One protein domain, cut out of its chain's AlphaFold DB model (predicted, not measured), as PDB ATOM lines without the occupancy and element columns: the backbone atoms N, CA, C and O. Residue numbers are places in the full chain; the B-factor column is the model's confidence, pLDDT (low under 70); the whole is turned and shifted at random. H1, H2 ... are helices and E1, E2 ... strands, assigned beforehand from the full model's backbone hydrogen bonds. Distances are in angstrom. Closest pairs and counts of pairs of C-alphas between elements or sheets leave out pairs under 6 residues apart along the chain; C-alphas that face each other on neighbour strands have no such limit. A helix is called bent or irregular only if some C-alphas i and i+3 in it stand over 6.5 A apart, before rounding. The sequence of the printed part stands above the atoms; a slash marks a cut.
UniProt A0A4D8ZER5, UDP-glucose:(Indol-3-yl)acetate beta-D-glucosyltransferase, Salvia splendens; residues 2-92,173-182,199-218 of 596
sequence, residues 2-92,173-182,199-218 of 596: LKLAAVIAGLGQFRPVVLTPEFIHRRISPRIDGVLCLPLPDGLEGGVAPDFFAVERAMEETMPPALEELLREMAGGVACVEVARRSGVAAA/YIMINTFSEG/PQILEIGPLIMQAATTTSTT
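This is residues 2 to 92, 173 to 182 and 199 to 218 of the 596 residues of the protein "UDP-glucose:(Indol-3-yl)acetate beta-D-glucosyltransferase" of Salvia splendens (UniProt A0A4D8ZER5). A ribbon of two parallel strands, E1 and E2, lies nearest the middle; the long bent helix H3 passes the ends of these strands, and H4 packs on its second arm. H1 lies near E1 and packs on H5, which follows a second parallel ribbon, E3 and E4, set well away from the first. The printed part has 121 residues with five named helices and four named strands, in the order H1 E1 H2 E2 H3 H4 E3 E4 H5, and its class is mixed, helices and strands. It is compact, with a radius of gyration of the C-alphas of 15.4 A and spans of 43 by 34 by 27 A.

Begin with E1, residues 17 to 21, and E2, residues 36 to 40: they are parallel at 31 degrees, with N 18 and O 36 at 2.8 A. Between them comes H2, residues 22 to 25, in a strand-helix-strand unit, two parallel neighbour strands joined through a helix, with a right-handed crossover. Look next at H3, residues 52 to 73, assigned as one helix by its hydrogen bonds but bent, with C-alphas 60 and 63 at 6.9 A; its arms H3a, residues 52 to 60, and H3b, residues 63 to 73, stand at a steep tilt of 40 degrees. The closest C-alphas of E2 and H3b, Leu 40 and Met 63, are 6.3 A apart. H3b touches H4, residues 81 to 87, at Glu 68 and Val 83, whose C-alphas are 6.1 A apart, the same way at a steep tilt of 39 degrees. H1, residues 2 to 10, touches H5, residues 207 to 210, where the C-alphas of Lys 3 and Leu 207 are closest, at 6.2 A. E3, residues 173 to 179, and E4, residues 200 to 205, are parallel at 34 degrees, with N 176 and O 202 at 2.8 A; both are apart from E1 and E2. In H1, H3a, H3b and H4 every O i to N i+4 pair is within hydrogen-bond range; H2 and H5 are too short for one.

Find C-alpha 17 at (11.996, 41.786, -9.204), where E1 begins its 13.3 A; E2 covers 13.0 A. H3b runs 15.8 A from C-alpha 63 at (-1.481, 49.893, -11.229), after H3a's 12.2 A. H1 measures 12.3 A, E3 17.2 A and E4 15.4 A. H5 ends at C-alpha 210, (19.895, 40.458, 7.216).

The C-alphas farthest apart, Glu 45 and Gly 182, are 45.8 A apart. Residues 93 to 172 and 183 to 198 are not printed; look for gaps of 5.1 A from C-alpha 92 to 173 and 21.8 A from 182 to 199. The link E2 to H3 is long, with 11 residues. Mean pLDDT of the printed part is 78.6, and 27 residues are under 70, among them 75 to 81 and 209 to 218.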
ATOM      1  N   LEU A   2      12.522  46.523  -0.444       83.12
ATOM      2  CA  LEU A   2      13.878  46.419  -1.026       83.12
ATOM      3  C   LEU A   2      14.849  45.583  -0.167       83.12
ATOM      4  O   LEU A   2      15.472  44.668  -0.687       83.12
ATOM      5  N   LYS A   3      14.881  45.795   1.158       83.69
ATOM      6  CA  LYS A   3      15.671  44.958   2.089       83.69
ATOM      7  C   LYS A   3      15.267  43.474   2.059       83.69
ATOM      8  O   LYS A   3      16.128  42.609   2.052       83.69
ATOM      9  N   LEU A   4      13.969  43.172   1.974       86.06
ATOM     10  CA  LEU A   4      13.479  41.792   1.842       86.06
ATOM     11  C   LEU A   4      13.926  41.169   0.512       86.06
ATOM     12  O   LEU A   4      14.390  40.037   0.489       86.06
ATOM     13  N   ALA A   5      13.829  41.919  -0.587       85.75
ATOM     14  CA  ALA A   5      14.306  41.472  -1.888       85.75
ATOM     15  C   ALA A   5      15.818  41.204  -1.870       85.75
ATOM     16  O   ALA A   5      16.242  40.178  -2.381       85.75
ATOM     17  N   ALA A   6      16.616  42.057  -1.225       83.50
ATOM     18  CA  ALA A   6      18.050  41.831  -1.058       83.50
ATOM     19  C   ALA A   6      18.352  40.536  -0.279       83.50
ATOM     20  O   ALA A   6      19.189  39.749  -0.712       83.50
ATOM     21  N   VAL A   7      17.624  40.266   0.813       84.81
ATOM     22  CA  VAL A   7      17.745  38.999   1.562       84.81
ATOM     23  C   VAL A   7      17.409  37.800   0.671       84.81
ATOM     24  O   VAL A   7      18.173  36.842   0.625       84.81
ATOM     25  N   ILE A   8      16.311  37.866  -0.089       85.50
ATOM     26  CA  ILE A   8      15.900  36.789  -1.006       85.50
ATOM     27  C   ILE A   8      16.939  36.578  -2.119       85.50
ATOM     28  O   ILE A   8      17.249  35.434  -2.449       85.50
ATOM     29  N   ALA A   9      17.496  37.654  -2.682       85.00
ATOM     30  CA  ALA A   9      18.569  37.577  -3.673       85.00
ATOM     31  C   ALA A   9      19.820  36.908  -3.081       85.00
ATOM     32  O   ALA A   9      20.431  36.058  -3.726       85.00
ATOM     33  N   GLY A  10      20.154  37.230  -1.826       83.38
ATOM     34  CA  GLY A  10      21.267  36.637  -1.083       83.38
ATOM     35  C   GLY A  10      21.145  35.127  -0.849       83.38
ATOM     36  O   GLY A  10      22.163  34.459  -0.690       83.38
ATOM     37  N   LEU A  11      19.933  34.556  -0.897       85.06
ATOM     38  CA  LEU A  11      19.734  33.100  -0.837       85.06
ATOM     39  C   LEU A  11      20.196  32.379  -2.116       85.06
ATOM     40  O   LEU A  11      20.281  31.152  -2.127       85.06
ATOM     41  N   GLY A  12      20.447  33.109  -3.209       81.94
ATOM     42  CA  GLY A  12      20.962  32.577  -4.477       81.94
ATOM     43  C   GLY A  12      19.978  31.722  -5.287       81.94
ATOM     44  O   GLY A  12      20.304  31.298  -6.392       81.94
ATOM     45  N   GLN A  13      18.774  31.470  -4.767       83.38
ATOM     46  CA  GLN A  13      17.749  30.631  -5.406       83.38
ATOM     47  C   GLN A  13      16.796  31.421  -6.307       83.38
ATOM     48  O   GLN A  13      16.153  30.854  -7.188       83.38
ATOM     49  N   PHE A  14      16.696  32.731  -6.087       83.00
ATOM     50  CA  PHE A  14      15.746  33.597  -6.767       83.00
ATOM     51  C   PHE A  14      16.452  34.827  -7.322       83.00
ATOM     52  O   PHE A  14      17.449  35.290  -6.771       83.00
ATOM     53  N   ARG A  15      15.883  35.392  -8.390       85.00
ATOM     54  CA  ARG A  15      16.242  36.711  -8.914       85.00
ATOM     55  C   ARG A  15      15.073  37.667  -8.668       85.00
ATOM     56  O   ARG A  15      14.151  37.700  -9.484       85.00
ATOM     57  N   PRO A  16      15.054  38.392  -7.539       87.50
ATOM     58  CA  PRO A  16      13.914  39.215  -7.169       87.50
ATOM     59  C   PRO A  16      13.704  40.364  -8.147       87.50
ATOM     60  O   PRO A  16      14.652  41.050  -8.540       87.50
ATOM     61  N   VAL A  17      12.437  40.596  -8.482       87.31
ATOM     62  CA  VAL A  17      11.996  41.786  -9.204       87.31
ATOM     63  C   VAL A  17      11.113  42.605  -8.273       87.31
ATOM     64  O   VAL A  17      10.117  42.108  -7.753       87.31
ATOM     65  N   VAL A  18      11.498  43.854  -8.024       87.31
ATOM     66  CA  VAL A  18      10.746  44.790  -7.191       87.31
ATOM     67  C   VAL A  18      10.038  45.781  -8.092       87.31
ATOM     68  O   VAL A  18      10.663  46.572  -8.794       87.31
ATOM     69  N   LEU A  19       8.714  45.742  -8.042       87.31
ATOM     70  CA  LEU A  19       7.861  46.658  -8.778       87.31
ATOM     71  C   LEU A  19       7.515  47.842  -7.886       87.31
ATOM     72  O   LEU A  19       7.028  47.669  -6.765       87.31
ATOM     73  N   THR A  20       7.778  49.046  -8.374       86.38
ATOM     74  CA  THR A  20       7.516  50.288  -7.641       86.38
ATOM     75  C   THR A  20       6.638  51.207  -8.470       86.38
ATOM     76  O   THR A  20       6.854  51.268  -9.678       86.38
ATOM     77  N   PRO A  21       5.712  51.971  -7.859       87.69
ATOM     78  CA  PRO A  21       5.062  53.075  -8.555       87.69
ATOM     79  C   PRO A  21       6.106  53.959  -9.244       87.69
ATOM     80  O   PRO A  21       7.151  54.241  -8.649       87.69
ATOM     81  N   GLU A  22       5.839  54.383 -10.471       87.69
ATOM     82  CA  GLU A  22       6.679  55.270 -11.281       87.69
ATOM     83  C   GLU A  22       7.233  56.464 -10.470       87.69
ATOM     84  O   GLU A  22       8.429  56.766 -10.530       87.69
ATOM     85  N   PHE A  23       6.411  57.099  -9.627       83.56
ATOM     86  CA  PHE A  23       6.827  58.231  -8.792       83.56
ATOM     87  C   PHE A  23       7.899  57.874  -7.746       83.56
ATOM     88  O   PHE A  23       8.714  58.728  -7.384       83.56
ATOM     89  N   ILE A  24       7.895  56.633  -7.245       82.00
ATOM     90  CA  ILE A  24       8.924  56.095  -6.346       82.00
ATOM     91  C   ILE A  24      10.125  55.623  -7.157       82.00
ATOM     92  O   ILE A  24      11.257  55.865  -6.750       82.00
ATOM     93  N   HIS A  25       9.886  54.985  -8.304       84.62
ATOM     94  CA  HIS A  25      10.932  54.433  -9.157       84.62
ATOM     95  C   HIS A  25      11.960  55.495  -9.553       84.62
ATOM     96  O   HIS A  25      13.159  55.266  -9.443       84.62
ATOM     97  N   ARG A  26      11.495  56.706  -9.886       79.56
ATOM     98  CA  ARG A  26      12.354  57.863 -10.203       79.56
ATOM     99  C   ARG A  26      13.256  58.326  -9.051       79.56
ATOM    100  O   ARG A  26      14.171  59.104  -9.292       79.56
ATOM    101  N   ARG A  27      12.971  57.909  -7.814       74.75
ATOM    102  CA  ARG A  27      13.715  58.285  -6.597       74.75
ATOM    103  C   ARG A  27      14.590  57.156  -6.057       74.75
ATOM    104  O   ARG A  27      15.501  57.416  -5.282       74.75
ATOM    105  N   ILE A  28      14.310  55.908  -6.429       70.88
ATOM    106  CA  ILE A  28      15.117  54.762  -6.011       70.88
ATOM    107  C   ILE A  28      16.472  54.824  -6.715       70.88
ATOM    108  O   ILE A  28      16.540  54.929  -7.938       70.88
ATOM    109  N   SER A  29      17.553  54.680  -5.949       59.84
ATOM    110  CA  SER A  29      18.862  54.392  -6.532       59.84
ATOM    111  C   SER A  29      18.827  53.000  -7.184       59.84
ATOM    112  O   SER A  29      18.524  52.022  -6.498       59.84
ATOM    113  N   PRO A  30      19.145  52.851  -8.483       56.62
ATOM    114  CA  PRO A  30      18.978  51.593  -9.221       56.62
ATOM    115  C   PRO A  30      19.982  50.494  -8.829       56.62
ATOM    116  O   PRO A  30      20.106  49.488  -9.523       56.62
ATOM    117  N   ARG A  31      20.752  50.686  -7.757       58.44
ATOM    118  CA  ARG A  31      21.911  49.860  -7.415       58.44
ATOM    119  C   ARG A  31      21.610  48.999  -6.197       58.44
ATOM    120  O   ARG A  31      22.086  49.306  -5.117       58.44
ATOM    121  N   ILE A  32      20.833  47.934  -6.367       69.25
ATOM    122  CA  ILE A  32      20.821  46.828  -5.403       69.25
ATOM    123  C   ILE A  32      21.292  45.585  -6.143       69.25
ATOM    124  O   ILE A  32      20.624  45.117  -7.069       69.25
ATOM    125  N   ASP A  33      22.450  45.065  -5.748       70.12
ATOM    126  CA  ASP A  33      23.035  43.896  -6.395       70.12
ATOM    127  C   ASP A  33      22.078  42.698  -6.315       70.12
ATOM    128  O   ASP A  33      21.545  42.355  -5.260       70.12
ATOM    129  N   GLY A  34      21.819  42.077  -7.467       78.31
ATOM    130  CA  GLY A  34      20.934  40.914  -7.574       78.31
ATOM    131  C   GLY A  34      19.428  41.213  -7.573       78.31
ATOM    132  O   GLY A  34      18.651  40.275  -7.758       78.31
ATOM    133  N   VAL A  35      18.995  42.475  -7.440       84.31
ATOM    134  CA  VAL A  35      17.571  42.862  -7.452       84.31
ATOM    135  C   VAL A  35      17.258  43.752  -8.655       84.31
ATOM    136  O   VAL A  35      17.823  44.829  -8.817       84.31
ATOM    137  N   LEU A  36      16.310  43.330  -9.495       85.94
ATOM    138  CA  LEU A  36      15.815  44.151 -10.602       85.94
ATOM    139  C   LEU A  36      14.665  45.034 -10.107       85.94
ATOM    140  O   LEU A  36      13.645  44.516  -9.669       85.94
ATOM    141  N   CYS A  37      14.792  46.354 -10.196       86.00
ATOM    142  CA  CYS A  37      13.680  47.264  -9.911       86.00
ATOM    143  C   CYS A  37      13.023  47.703 -11.224       86.00
ATOM    144  O   CYS A  37      13.731  48.167 -12.114       86.00
ATOM    145  N   LEU A  38      11.698  47.593 -11.338       87.12
ATOM    146  CA  LEU A  38      10.941  48.058 -12.508       87.12
ATOM    147  C   LEU A  38       9.840  49.045 -12.093       87.12
ATOM    148  O   LEU A  38       9.239  48.883 -11.021       87.12
ATOM    149  N   PRO A  39       9.558  50.065 -12.919       88.81
ATOM    150  CA  PRO A  39       8.442  50.960 -12.680       88.81
ATOM    151  C   PRO A  39       7.104  50.297 -13.018       88.81
ATOM    152  O   PRO A  39       7.001  49.495 -13.944       88.81
ATOM    153  N   LEU A  40       6.058  50.698 -12.299       90.19
ATOM    154  CA  LEU A  40       4.665  50.481 -12.669       90.19
ATOM    155  C   LEU A  40       3.985  51.836 -12.887       90.19
ATOM    156  O   LEU A  40       4.072  52.690 -11.997       90.19
ATOM    157  N   PRO A  41       3.269  52.025 -14.009       90.50
ATOM    158  CA  PRO A  41       2.446  53.206 -14.220       90.50
ATOM    159  C   PRO A  41       1.466  53.406 -13.060       90.50
ATOM    160  O   PRO A  41       0.664  52.529 -12.744       90.50
ATOM    161  N   ASP A  42       1.539  54.571 -12.423       88.62
ATOM    162  CA  ASP A  42       0.700  54.942 -11.278       88.62
ATOM    163  C   ASP A  42      -0.292  56.070 -11.600       88.62
ATOM    164  O   ASP A  42      -1.180  56.354 -10.803       88.62
ATOM    165  N   GLY A  43      -0.167  56.703 -12.774       87.12
ATOM    166  CA  GLY A  43      -1.030  57.805 -13.202       87.12
ATOM    167  C   GLY A  43      -0.866  59.085 -12.376       87.12
ATOM    168  O   GLY A  43      -1.718  59.969 -12.459       87.12
ATOM    169  N   LEU A  44       0.196  59.197 -11.574       85.06
ATOM    170  CA  LEU A  44       0.450  60.358 -10.730       85.06
ATOM    171  C   LEU A  44       1.309  61.390 -11.474       85.06
ATOM    172  O   LEU A  44       2.295  61.062 -12.136       85.06
ATOM    173  N   GLU A  45       0.940  62.666 -11.354       72.31
ATOM    174  CA  GLU A  45       1.703  63.767 -11.948       72.31
ATOM    175  C   GLU A  45       3.089  63.908 -11.296       72.31
ATOM    176  O   GLU A  45       3.266  63.747 -10.085       72.31
ATOM    177  N   GLY A  46       4.099  64.234 -12.106       62.75
ATOM    178  CA  GLY A  46       5.455  64.474 -11.617       62.75
ATOM    179  C   GLY A  46       5.583  65.822 -10.898       62.75
ATOM    180  O   GLY A  46       5.058  66.825 -11.366       62.75
ATOM    181  N   GLY A  47       6.336  65.861  -9.793       60.50
ATOM    182  CA  GLY A  47       6.798  67.110  -9.162       60.50
ATOM    183  C   GLY A  47       6.340  67.346  -7.719       60.50
ATOM    184  O   GLY A  47       7.012  68.070  -6.991       60.50
ATOM    185  N   VAL A  48       5.270  66.691  -7.255       60.75
ATOM    186  CA  VAL A  48       4.805  66.774  -5.855       60.75
ATOM    187  C   VAL A  48       4.690  65.372  -5.264       60.75
ATOM    188  O   VAL A  48       4.289  64.434  -5.945       60.75
ATOM    189  N   ALA A  49       5.073  65.197  -3.995       67.56
ATOM    190  CA  ALA A  49       4.870  63.923  -3.307       67.56
ATOM    191  C   ALA A  49       3.358  63.634  -3.189       67.56
ATOM    192  O   ALA A  49       2.645  64.447  -2.589       67.56
ATOM    193  N   PRO A  50       2.861  62.516  -3.752       76.25
ATOM    194  CA  PRO A  50       1.441  62.208  -3.720       76.25
ATOM    195  C   PRO A  50       0.996  61.941  -2.286       76.25
ATOM    196  O   PRO A  50       1.762  61.461  -1.447       76.25
ATOM    197  N   ASP A  51      -0.258  62.259  -1.992       78.12
ATOM    198  CA  ASP A  51      -0.820  61.940  -0.691       78.12
ATOM    199  C   ASP A  51      -1.342  60.509  -0.618       78.12
ATOM    200  O   ASP A  51      -1.445  59.809  -1.623       78.12
ATOM    201  N   PHE A  52      -1.665  60.068   0.599       80.69
ATOM    202  CA  PHE A  52      -2.148  58.712   0.843       80.69
ATOM    203  C   PHE A  52      -3.320  58.326  -0.074       80.69
ATOM    204  O   PHE A  52      -3.353  57.202  -0.557       80.69
ATOM    205  N   PHE A  53      -4.253  59.245  -0.345       83.12
ATOM    206  CA  PHE A  53      -5.445  58.953  -1.145       83.12
ATOM    207  C   PHE A  53      -5.136  58.894  -2.638       83.12
ATOM    208  O   PHE A  53      -5.762  58.125  -3.360       83.12
ATOM    209  N   ALA A  54      -4.189  59.701  -3.117       85.56
ATOM    210  CA  ALA A  54      -3.699  59.601  -4.485       85.56
ATOM    211  C   ALA A  54      -2.996  58.255  -4.721       85.56
ATOM    212  O   ALA A  54      -3.286  57.586  -5.710       85.56
ATOM    213  N   VAL A  55      -2.147  57.825  -3.782       83.62
ATOM    214  CA  VAL A  55      -1.475  56.517  -3.848       83.62
ATOM    215  C   VAL A  55      -2.477  55.368  -3.754       83.62
ATOM    216  O   VAL A  55      -2.391  54.432  -4.539       83.62
ATOM    217  N   GLU A  56      -3.448  55.446  -2.840       84.25
ATOM    218  CA  GLU A  56      -4.515  54.446  -2.718       84.25
ATOM    219  C   GLU A  56      -5.279  54.287  -4.040       84.25
ATOM    220  O   GLU A  56      -5.431  53.168  -4.524       84.25
ATOM    221  N   ARG A  57      -5.710  55.394  -4.662       87.25
ATOM    222  CA  ARG A  57      -6.399  55.348  -5.961       87.25
ATOM    223  C   ARG A  57      -5.521  54.744  -7.051       87.25
ATOM    224  O   ARG A  57      -5.984  53.861  -7.762       87.25
ATOM    225  N   ALA A  58      -4.257  55.158  -7.144       89.06
ATOM    226  CA  ALA A  58      -3.316  54.588  -8.106       89.06
ATOM    227  C   ALA A  58      -3.178  53.064  -7.932       89.06
ATOM    228  O   ALA A  58      -3.233  52.321  -8.910       89.06
ATOM    229  N   MET A  59      -3.064  52.587  -6.688       85.56
ATOM    230  CA  MET A  59      -2.953  51.161  -6.368       85.56
ATOM    231  C   MET A  59      -4.227  50.361  -6.674       85.56
ATOM    232  O   MET A  59      -4.123  49.183  -7.004       85.56
ATOM    233  N   GLU A  60      -5.410  50.963  -6.549       85.38
ATOM    234  CA  GLU A  60      -6.689  50.281  -6.789       85.38
ATOM    235  C   GLU A  60      -7.135  50.336  -8.256       85.38
ATOM    236  O   GLU A  60      -7.766  49.392  -8.732       85.38
ATOM    237  N   GLU A  61      -6.831  51.420  -8.970       88.06
ATOM    238  CA  GLU A  61      -7.437  51.715 -10.274       88.06
ATOM    239  C   GLU A  61      -6.428  51.677 -11.428       88.06
ATOM    240  O   GLU A  61      -6.771  51.231 -12.521       88.06
ATOM    241  N   THR A  62      -5.188  52.122 -11.209       89.88
ATOM    242  CA  THR A  62      -4.218  52.352 -12.297       89.88
ATOM    243  C   THR A  62      -3.158  51.262 -12.400       89.88
ATOM    244  O   THR A  62      -2.880  50.766 -13.488       89.88
ATOM    245  N   MET A  63      -2.575  50.863 -11.272       91.06
ATOM    246  CA  MET A  63      -1.481  49.893 -11.229       91.06
ATOM    247  C   MET A  63      -1.895  48.437 -11.527       91.06
ATOM    248  O   MET A  63      -1.088  47.731 -12.135       91.06
ATOM    249  N   PRO A  64      -3.086  47.930 -11.129       90.12
ATOM    250  CA  PRO A  64      -3.412  46.512 -11.303       90.12
ATOM    251  C   PRO A  64      -3.400  46.010 -12.757       90.12
ATOM    252  O   PRO A  64      -2.793  44.964 -12.984       90.12
ATOM    253  N   PRO A  65      -3.974  46.720 -13.752       89.06
ATOM    254  CA  PRO A  65      -3.905  46.283 -15.150       89.06
ATOM    255  C   PRO A  65      -2.469  46.182 -15.678       89.06
ATOM    256  O   PRO A  65      -2.124  45.200 -16.329       89.06
ATOM    257  N   ALA A  66      -1.612  47.153 -15.343       88.75
ATOM    258  CA  ALA A  66      -0.205  47.140 -15.744       88.75
ATOM    259  C   ALA A  66       0.574  45.989 -15.081       88.75
ATOM    260  O   ALA A  66       1.442  45.377 -15.698       88.75
ATOM    261  N   LEU A  67       0.243  45.662 -13.827       89.00
ATOM    262  CA  LEU A  67       0.819  44.507 -13.144       89.00
ATOM    263  C   LEU A  67       0.377  43.181 -13.784       89.00
ATOM    264  O   LEU A  67       1.200  42.282 -13.929       89.00
ATOM    265  N   GLU A  68      -0.897  43.051 -14.165       87.50
ATOM    266  CA  GLU A  68      -1.412  41.867 -14.870       87.50
ATOM    267  C   GLU A  68      -0.705  41.655 -16.218       87.50
ATOM    268  O   GLU A  68      -0.367  40.523 -16.559       87.50
ATOM    269  N   GLU A  69      -0.456  42.727 -16.974       87.19
ATOM    270  CA  GLU A  69       0.282  42.673 -18.242       87.19
ATOM    271  C   GLU A  69       1.731  42.216 -18.030       87.19
ATOM    272  O   GLU A  69       2.165  41.241 -18.643       87.19
ATOM    273  N   LEU A  70       2.439  42.823 -17.074       85.25
ATOM    274  CA  LEU A  70       3.826  42.470 -16.770       85.25
ATOM    275  C   LEU A  70       3.975  41.012 -16.295       85.25
ATOM    276  O   LEU A  70       4.919  40.322 -16.676       85.25
ATOM    277  N   LEU A  71       3.033  40.507 -15.493       84.12
ATOM    278  CA  LEU A  71       3.041  39.109 -15.039       84.12
ATOM    279  C   LEU A  71       2.761  38.103 -16.159       84.12
ATOM    280  O   LEU A  71       3.138  36.944 -16.022       84.12
ATOM    281  N   ARG A  72       2.110  38.501 -17.258       82.69
ATOM    282  CA  ARG A  72       1.969  37.627 -18.437       82.69
ATOM    283  C   ARG A  72       3.285  37.493 -19.194       82.69
ATOM    284  O   ARG A  72       3.542  36.440 -19.770       82.69
ATOM    285  N   GLU A  73       4.100  38.543 -19.194       81.00
ATOM    286  CA  GLU A  73       5.419  38.549 -19.830       81.00
ATOM    287  C   GLU A  73       6.469  37.816 -18.981       81.00
ATOM    288  O   GLU A  73       7.354  37.139 -19.508       81.00
ATOM    289  N   MET A  74       6.358  37.916 -17.657       72.94
ATOM    290  CA  MET A  74       7.235  37.243 -16.705       72.94
ATOM    291  C   MET A  74       6.702  35.836 -16.392       72.94
ATOM    292  O   MET A  74       5.701  35.689 -15.704       72.94
ATOM    293  N   ALA A  75       7.364  34.779 -16.875       59.25
ATOM    294  CA  ALA A  75       6.950  33.380 -16.691       59.25
ATOM    295  C   ALA A  75       7.057  32.872 -15.225       59.25
ATOM    296  O   ALA A  75       7.878  32.009 -14.914       59.25
ATOM    297  N   GLY A  76       6.221  33.401 -14.325       60.16
ATOM    298  CA  GLY A  76       6.158  33.089 -12.891       60.16
ATOM    299  C   GLY A  76       6.419  34.307 -11.991       60.16
ATOM    300  O   GLY A  76       7.138  35.230 -12.370       60.16
ATOM    301  N   GLY A  77       5.847  34.321 -10.779       57.34
ATOM    302  CA  GLY A  77       6.054  35.415  -9.820       57.34
ATOM    303  C   GLY A  77       5.252  35.297  -8.521       57.34
ATOM    304  O   GLY A  77       4.512  34.339  -8.320       57.34
ATOM    305  N   VAL A  78       5.411  36.293  -7.643       54.69
ATOM    306  CA  VAL A  78       4.553  36.532  -6.471       54.69
ATOM    307  C   VAL A  78       3.987  37.941  -6.588       54.69
ATOM    308  O   VAL A  78       4.744  38.884  -6.816       54.69
ATOM    309  N   ALA A  79       2.670  38.093  -6.456       60.31
ATOM    310  CA  ALA A  79       1.987  39.364  -6.704       60.31
ATOM    311  C   ALA A  79       0.962  39.720  -5.616       60.31
ATOM    312  O   ALA A  79       0.687  38.938  -4.704       60.31
ATOM    313  N   CYS A  80       0.398  40.929  -5.704       63.22
ATOM    314  CA  CYS A  80      -0.673  41.364  -4.814       63.22
ATOM    315  C   CYS A  80      -1.939  40.515  -5.016       63.22
ATOM    316  O   CYS A  80      -2.224  40.058  -6.120       63.22
ATOM    317  N   VAL A  81      -2.701  40.321  -3.935       67.81
ATOM    318  CA  VAL A  81      -3.726  39.270  -3.786       67.81
ATOM    319  C   VAL A  81      -4.639  39.088  -5.006       67.81
ATOM    320  O   VAL A  81      -4.763  37.984  -5.530       67.81
ATOM    321  N   GLU A  82      -5.275  40.162  -5.478       72.00
ATOM    322  CA  GLU A  82      -6.293  40.059  -6.532       72.00
ATOM    323  C   GLU A  82      -5.684  39.811  -7.917       72.00
ATOM    324  O   GLU A  82      -6.191  38.987  -8.679       72.00
ATOM    325  N   VAL A  83      -4.566  40.469  -8.227       77.94
ATOM    326  CA  VAL A  83      -3.843  40.263  -9.489       77.94
ATOM    327  C   VAL A  83      -3.200  38.876  -9.522       77.94
ATOM    328  O   VAL A  83      -3.248  38.195 -10.546       77.94
ATOM    329  N   ALA A  84      -2.671  38.419  -8.387       79.94
ATOM    330  CA  ALA A  84      -2.101  37.088  -8.245       79.94
ATOM    331  C   ALA A  84      -3.139  35.996  -8.519       79.94
ATOM    332  O   ALA A  84      -2.906  35.104  -9.334       79.94
ATOM    333  N   ARG A  85      -4.332  36.138  -7.923       77.88
ATOM    334  CA  ARG A  85      -5.470  35.236  -8.130       77.88
ATOM    335  C   ARG A  85      -5.885  35.154  -9.601       77.88
ATOM    336  O   ARG A  85      -6.138  34.062 -10.098       77.88
ATOM    337  N   ARG A  86      -5.955  36.291 -10.303       80.75
ATOM    338  CA  ARG A  86      -6.318  36.346 -11.734       80.75
ATOM    339  C   ARG A  86      -5.232  35.788 -12.649       80.75
ATOM    340  O   ARG A  86      -5.555  35.222 -13.687       80.75
ATOM    341  N   SER A  87      -3.973  35.943 -12.254       79.88
ATOM    342  CA  SER A  87      -2.808  35.530 -13.043       79.88
ATOM    343  C   SER A  87      -2.321  34.116 -12.702       79.88
ATOM    344  O   SER A  87      -1.359  33.645 -13.297       79.88
ATOM    345  N   GLY A  88      -2.964  33.430 -11.747       81.12
ATOM    346  CA  GLY A  88      -2.596  32.073 -11.333       81.12
ATOM    347  C   GLY A  88      -1.236  31.976 -10.634       81.12
ATOM    348  O   GLY A  88      -0.632  30.907 -10.631       81.12
ATOM    349  N   VAL A  89      -0.744  33.075 -10.055       83.50
ATOM    350  CA  VAL A  89       0.538  33.119  -9.338       83.50
ATOM    351  C   VAL A  89       0.326  33.103  -7.826       83.50
ATOM    352  O   VAL A  89      -0.707  33.548  -7.322       83.50
ATOM    353  N   ALA A  90       1.305  32.583  -7.086       85.12
ATOM    354  CA  ALA A  90       1.246  32.548  -5.628       85.12
ATOM    355  C   ALA A  90       1.265  33.970  -5.037       85.12
ATOM    356  O   ALA A  90       1.836  34.896  -5.615       85.12
ATOM    357  N   ALA A  91       0.659  34.147  -3.864       87.38
ATOM    358  CA  ALA A  91       0.630  35.423  -3.159       87.38
ATOM    359  C   ALA A  91       1.011  35.234  -1.691       87.38
ATOM    360  O   ALA A  91       0.537  34.313  -1.025       87.38
ATOM    361  N   ALA A  92       1.834  36.148  -1.184       88.88
ATOM    362  CA  ALA A  92       2.139  36.279   0.231       88.88
ATOM    363  C   ALA A  92       2.046  37.754   0.633       88.88
ATOM    364  O   ALA A  92       2.388  38.650  -0.141       88.88
ATOM    365  N   TYR A 173       0.342  33.052   3.670       89.00
ATOM    366  CA  TYR A 173       1.374  33.617   4.534       89.00
ATOM    367  C   TYR A 173       1.283  35.139   4.596       89.00
ATOM    368  O   TYR A 173       1.088  35.800   3.570       89.00
ATOM    369  N   ILE A 174       1.499  35.697   5.787       90.38
ATOM    370  CA  ILE A 174       1.739  37.125   6.008       90.38
ATOM    371  C   ILE A 174       3.057  37.272   6.755       90.38
ATOM    372  O   ILE A 174       3.194  36.879   7.907       90.38
ATOM    373  N   MET A 175       4.029  37.867   6.082       90.69
ATOM    374  CA  MET A 175       5.332  38.176   6.642       90.69
ATOM    375  C   MET A 175       5.296  39.529   7.348       90.69
ATOM    376  O   MET A 175       4.916  40.533   6.745       90.69
ATOM    377  N   ILE A 176       5.734  39.580   8.601       90.38
ATOM    378  CA  ILE A 176       5.808  40.794   9.411       90.38
ATOM    379  C   ILE A 176       7.275  41.100   9.697       90.38
ATOM    380  O   ILE A 176       8.013  40.261  10.213       90.38
ATOM    381  N   ASN A 177       7.714  42.316   9.373       88.25
ATOM    382  CA  ASN A 177       9.053  42.774   9.735       88.25
ATOM    383  C   ASN A 177       9.064  43.207  11.207       88.25
ATOM    384  O   ASN A 177       8.898  44.387  11.495       88.25
ATOM    385  N   THR A 178       9.212  42.259  12.124       86.62
ATOM    386  CA  THR A 178       9.317  42.478  13.575       86.62
ATOM    387  C   THR A 178      10.422  41.597  14.142       86.62
ATOM    388  O   THR A 178      10.861  40.673  13.465       86.62
ATOM    389  N   PHE A 179      10.894  41.881  15.352       83.06
ATOM    390  CA  PHE A 179      11.852  41.015  16.035       83.06
ATOM    391  C   PHE A 179      11.213  39.650  16.289       83.06
ATOM    392  O   PHE A 179      10.156  39.601  16.910       83.06
ATOM    393  N   SER A 180      11.843  38.573  15.819       72.00
ATOM    394  CA  SER A 180      11.473  37.224  16.243       72.00
ATOM    395  C   SER A 180      11.877  37.054  17.705       72.00
ATOM    396  O   SER A 180      13.065  37.191  18.024       72.00
ATOM    397  N   GLU A 181      10.936  36.760  18.593       59.88
ATOM    398  CA  GLU A 181      11.278  36.366  19.961       59.88
ATOM    399  C   GLU A 181      12.074  35.048  19.906       59.88
ATOM    400  O   GLU A 181      11.567  33.995  19.523       59.88
ATOM    401  N   GLY A 182      13.375  35.104  20.203       45.41
ATOM    402  CA  GLY A 182      14.167  33.898  20.436       45.41
ATOM    403  C   GLY A 182      13.741  33.259  21.761       45.41
ATOM    404  O   GLY A 182      13.626  33.983  22.743       45.41
ATOM    405  N   PRO A 199      -4.399  33.064   7.397       85.31
ATOM    406  CA  PRO A 199      -3.005  33.130   6.957       85.31
ATOM    407  C   PRO A 199      -2.035  32.868   8.112       85.31
ATOM    408  O   PRO A 199      -2.182  33.435   9.197       85.31
ATOM    409  N   GLN A 200      -0.979  32.096   7.856       88.94
ATOM    410  CA  GLN A 200       0.115  31.924   8.806       88.94
ATOM    411  C   GLN A 200       0.950  33.208   8.895       88.94
ATOM    412  O   GLN A 200       1.449  33.719   7.887       88.94
ATOM    413  N   ILE A 201       1.130  33.715  10.113       88.00
ATOM    414  CA  ILE A 201       1.977  34.878  10.383       88.00
ATOM    415  C   ILE A 201       3.434  34.429  10.523       88.00
ATOM    416  O   ILE A 201       3.732  33.512  11.285       88.00
ATOM    417  N   LEU A 202       4.335  35.069   9.777       89.12
ATOM    418  CA  LEU A 202       5.774  34.812   9.801       89.12
ATOM    419  C   LEU A 202       6.515  36.077  10.227       89.12
ATOM    420  O   LEU A 202       6.530  37.071   9.503       89.12
ATOM    421  N   GLU A 203       7.161  36.047  11.384       88.69
ATOM    422  CA  GLU A 203       8.013  37.141  11.843       88.69
ATOM    423  C   GLU A 203       9.393  37.005  11.195       88.69
ATOM    424  O   GLU A 203      10.167  36.108  11.512       88.69
ATOM    425  N   ILE A 204       9.675  37.869  10.219       87.44
ATOM    426  CA  ILE A 204      10.872  37.781   9.363       87.44
ATOM    427  C   ILE A 204      11.887  38.890   9.646       87.44
ATOM    428  O   ILE A 204      12.817  39.108   8.871       87.44
ATOM    429  N   GLY A 205      11.653  39.672  10.695       84.06
ATOM    430  CA  GLY A 205      12.475  40.815  11.025       84.06
ATOM    431  C   GLY A 205      13.507  40.532  12.124       84.06
ATOM    432  O   GLY A 205      13.547  39.456  12.716       84.06
ATOM    433  N   PRO A 206      14.338  41.538  12.420       84.69
ATOM    434  CA  PRO A 206      14.391  42.802  11.703       84.69
ATOM    435  C   PRO A 206      15.236  42.704  10.419       84.69
ATOM    436  O   PRO A 206      16.422  42.382  10.445       84.69
ATOM    437  N   LEU A 207      14.657  43.100   9.281       79.88
ATOM    438  CA  LEU A 207      15.309  43.035   7.958       79.88
ATOM    439  C   LEU A 207      16.546  43.941   7.803       79.88
ATOM    440  O   LEU A 207      17.224  43.898   6.780       79.88
ATOM    441  N   ILE A 208      16.824  44.794   8.791       71.62
ATOM    442  CA  ILE A 208      17.954  45.731   8.797       71.62
ATOM    443  C   ILE A 208      19.296  44.985   8.883       71.62
ATOM    444  O   ILE A 208      20.223  45.371   8.184       71.62
ATOM    445  N   MET A 209      19.389  43.907   9.673       62.00
ATOM    446  CA  MET A 209      20.637  43.144   9.851       62.00
ATOM    447  C   MET A 209      20.877  42.105   8.752       62.00
ATOM    448  O   MET A 209      22.017  41.791   8.427       62.00
ATOM    449  N   GLN A 210      19.803  41.549   8.189       60.19
ATOM    450  CA  GLN A 210      19.895  40.458   7.216       60.19
ATOM    451  C   GLN A 210      20.301  40.956   5.820       60.19
ATOM    452  O   GLN A 210      20.908  40.220   5.049       60.19
ATOM    453  N   ALA A 211      19.992  42.215   5.502       56.44
ATOM    454  CA  ALA A 211      20.344  42.861   4.244       56.44
ATOM    455  C   ALA A 211      21.658  43.650   4.370       56.44
ATOM    456  O   ALA A 211      21.680  44.841   4.067       56.44
ATOM    457  N   ALA A 212      22.740  43.009   4.826       51.72
ATOM    458  CA  ALA A 212      24.092  43.585   4.865       51.72
ATOM    459  C   ALA A 212      24.673  43.773   3.444       51.72
ATOM    460  O   ALA A 212      25.740  43.269   3.103       51.72
ATOM    461  N   THR A 213      23.929  44.454   2.575       51.47
ATOM    462  CA  THR A 213      24.356  44.848   1.239       51.47
ATOM    463  C   THR A 213      25.175  46.126   1.338       51.47
ATOM    464  O   THR A 213      24.771  47.076   2.006       51.47
ATOM    465  N   THR A 214      26.290  46.180   0.613       45.06
ATOM    466  CA  THR A 214      27.176  47.350   0.463       45.06
ATOM    467  C   THR A 214      26.526  48.528  -0.272       45.06
ATOM    468  O   THR A 214      27.135  49.586  -0.417       45.06
ATOM    469  N   THR A 215      25.294  48.361  -0.753       51.88
ATOM    470  CA  THR A 215      24.551  49.352  -1.525       51.88
ATOM    471  C   THR A 215      23.401  49.956  -0.721       51.88
ATOM    472  O   THR A 215      22.564  49.225  -0.184       51.88
ATOM    473  N   SER A 216      23.336  51.292  -0.681       56.41
ATOM    474  CA  SER A 216      22.274  52.038   0.002       56.41
ATOM    475  C   SER A 216      20.895  51.662  -0.557       56.41
ATOM    476  O   SER A 216      20.651  51.723  -1.762       56.41
ATOM    477  N   THR A 217      19.987  51.244   0.329       63.62
ATOM    478  CA  THR A 217      18.592  50.892  -0.004       63.62
ATOM    479  C   THR A 217      17.641  52.077   0.190       63.62
ATOM    480  O   THR A 217      16.424  51.893   0.317       63.62
ATOM    481  N   THR A 218      18.185  53.295   0.261       67.31
ATOM    482  CA  THR A 218      17.421  54.512   0.524       67.31
ATOM    483  C   THR A 218      16.758  55.063  -0.735       67.31
ATOM    484  O   THR A 218      17.170  54.833  -1.872       67.31
TER     485      THR A 218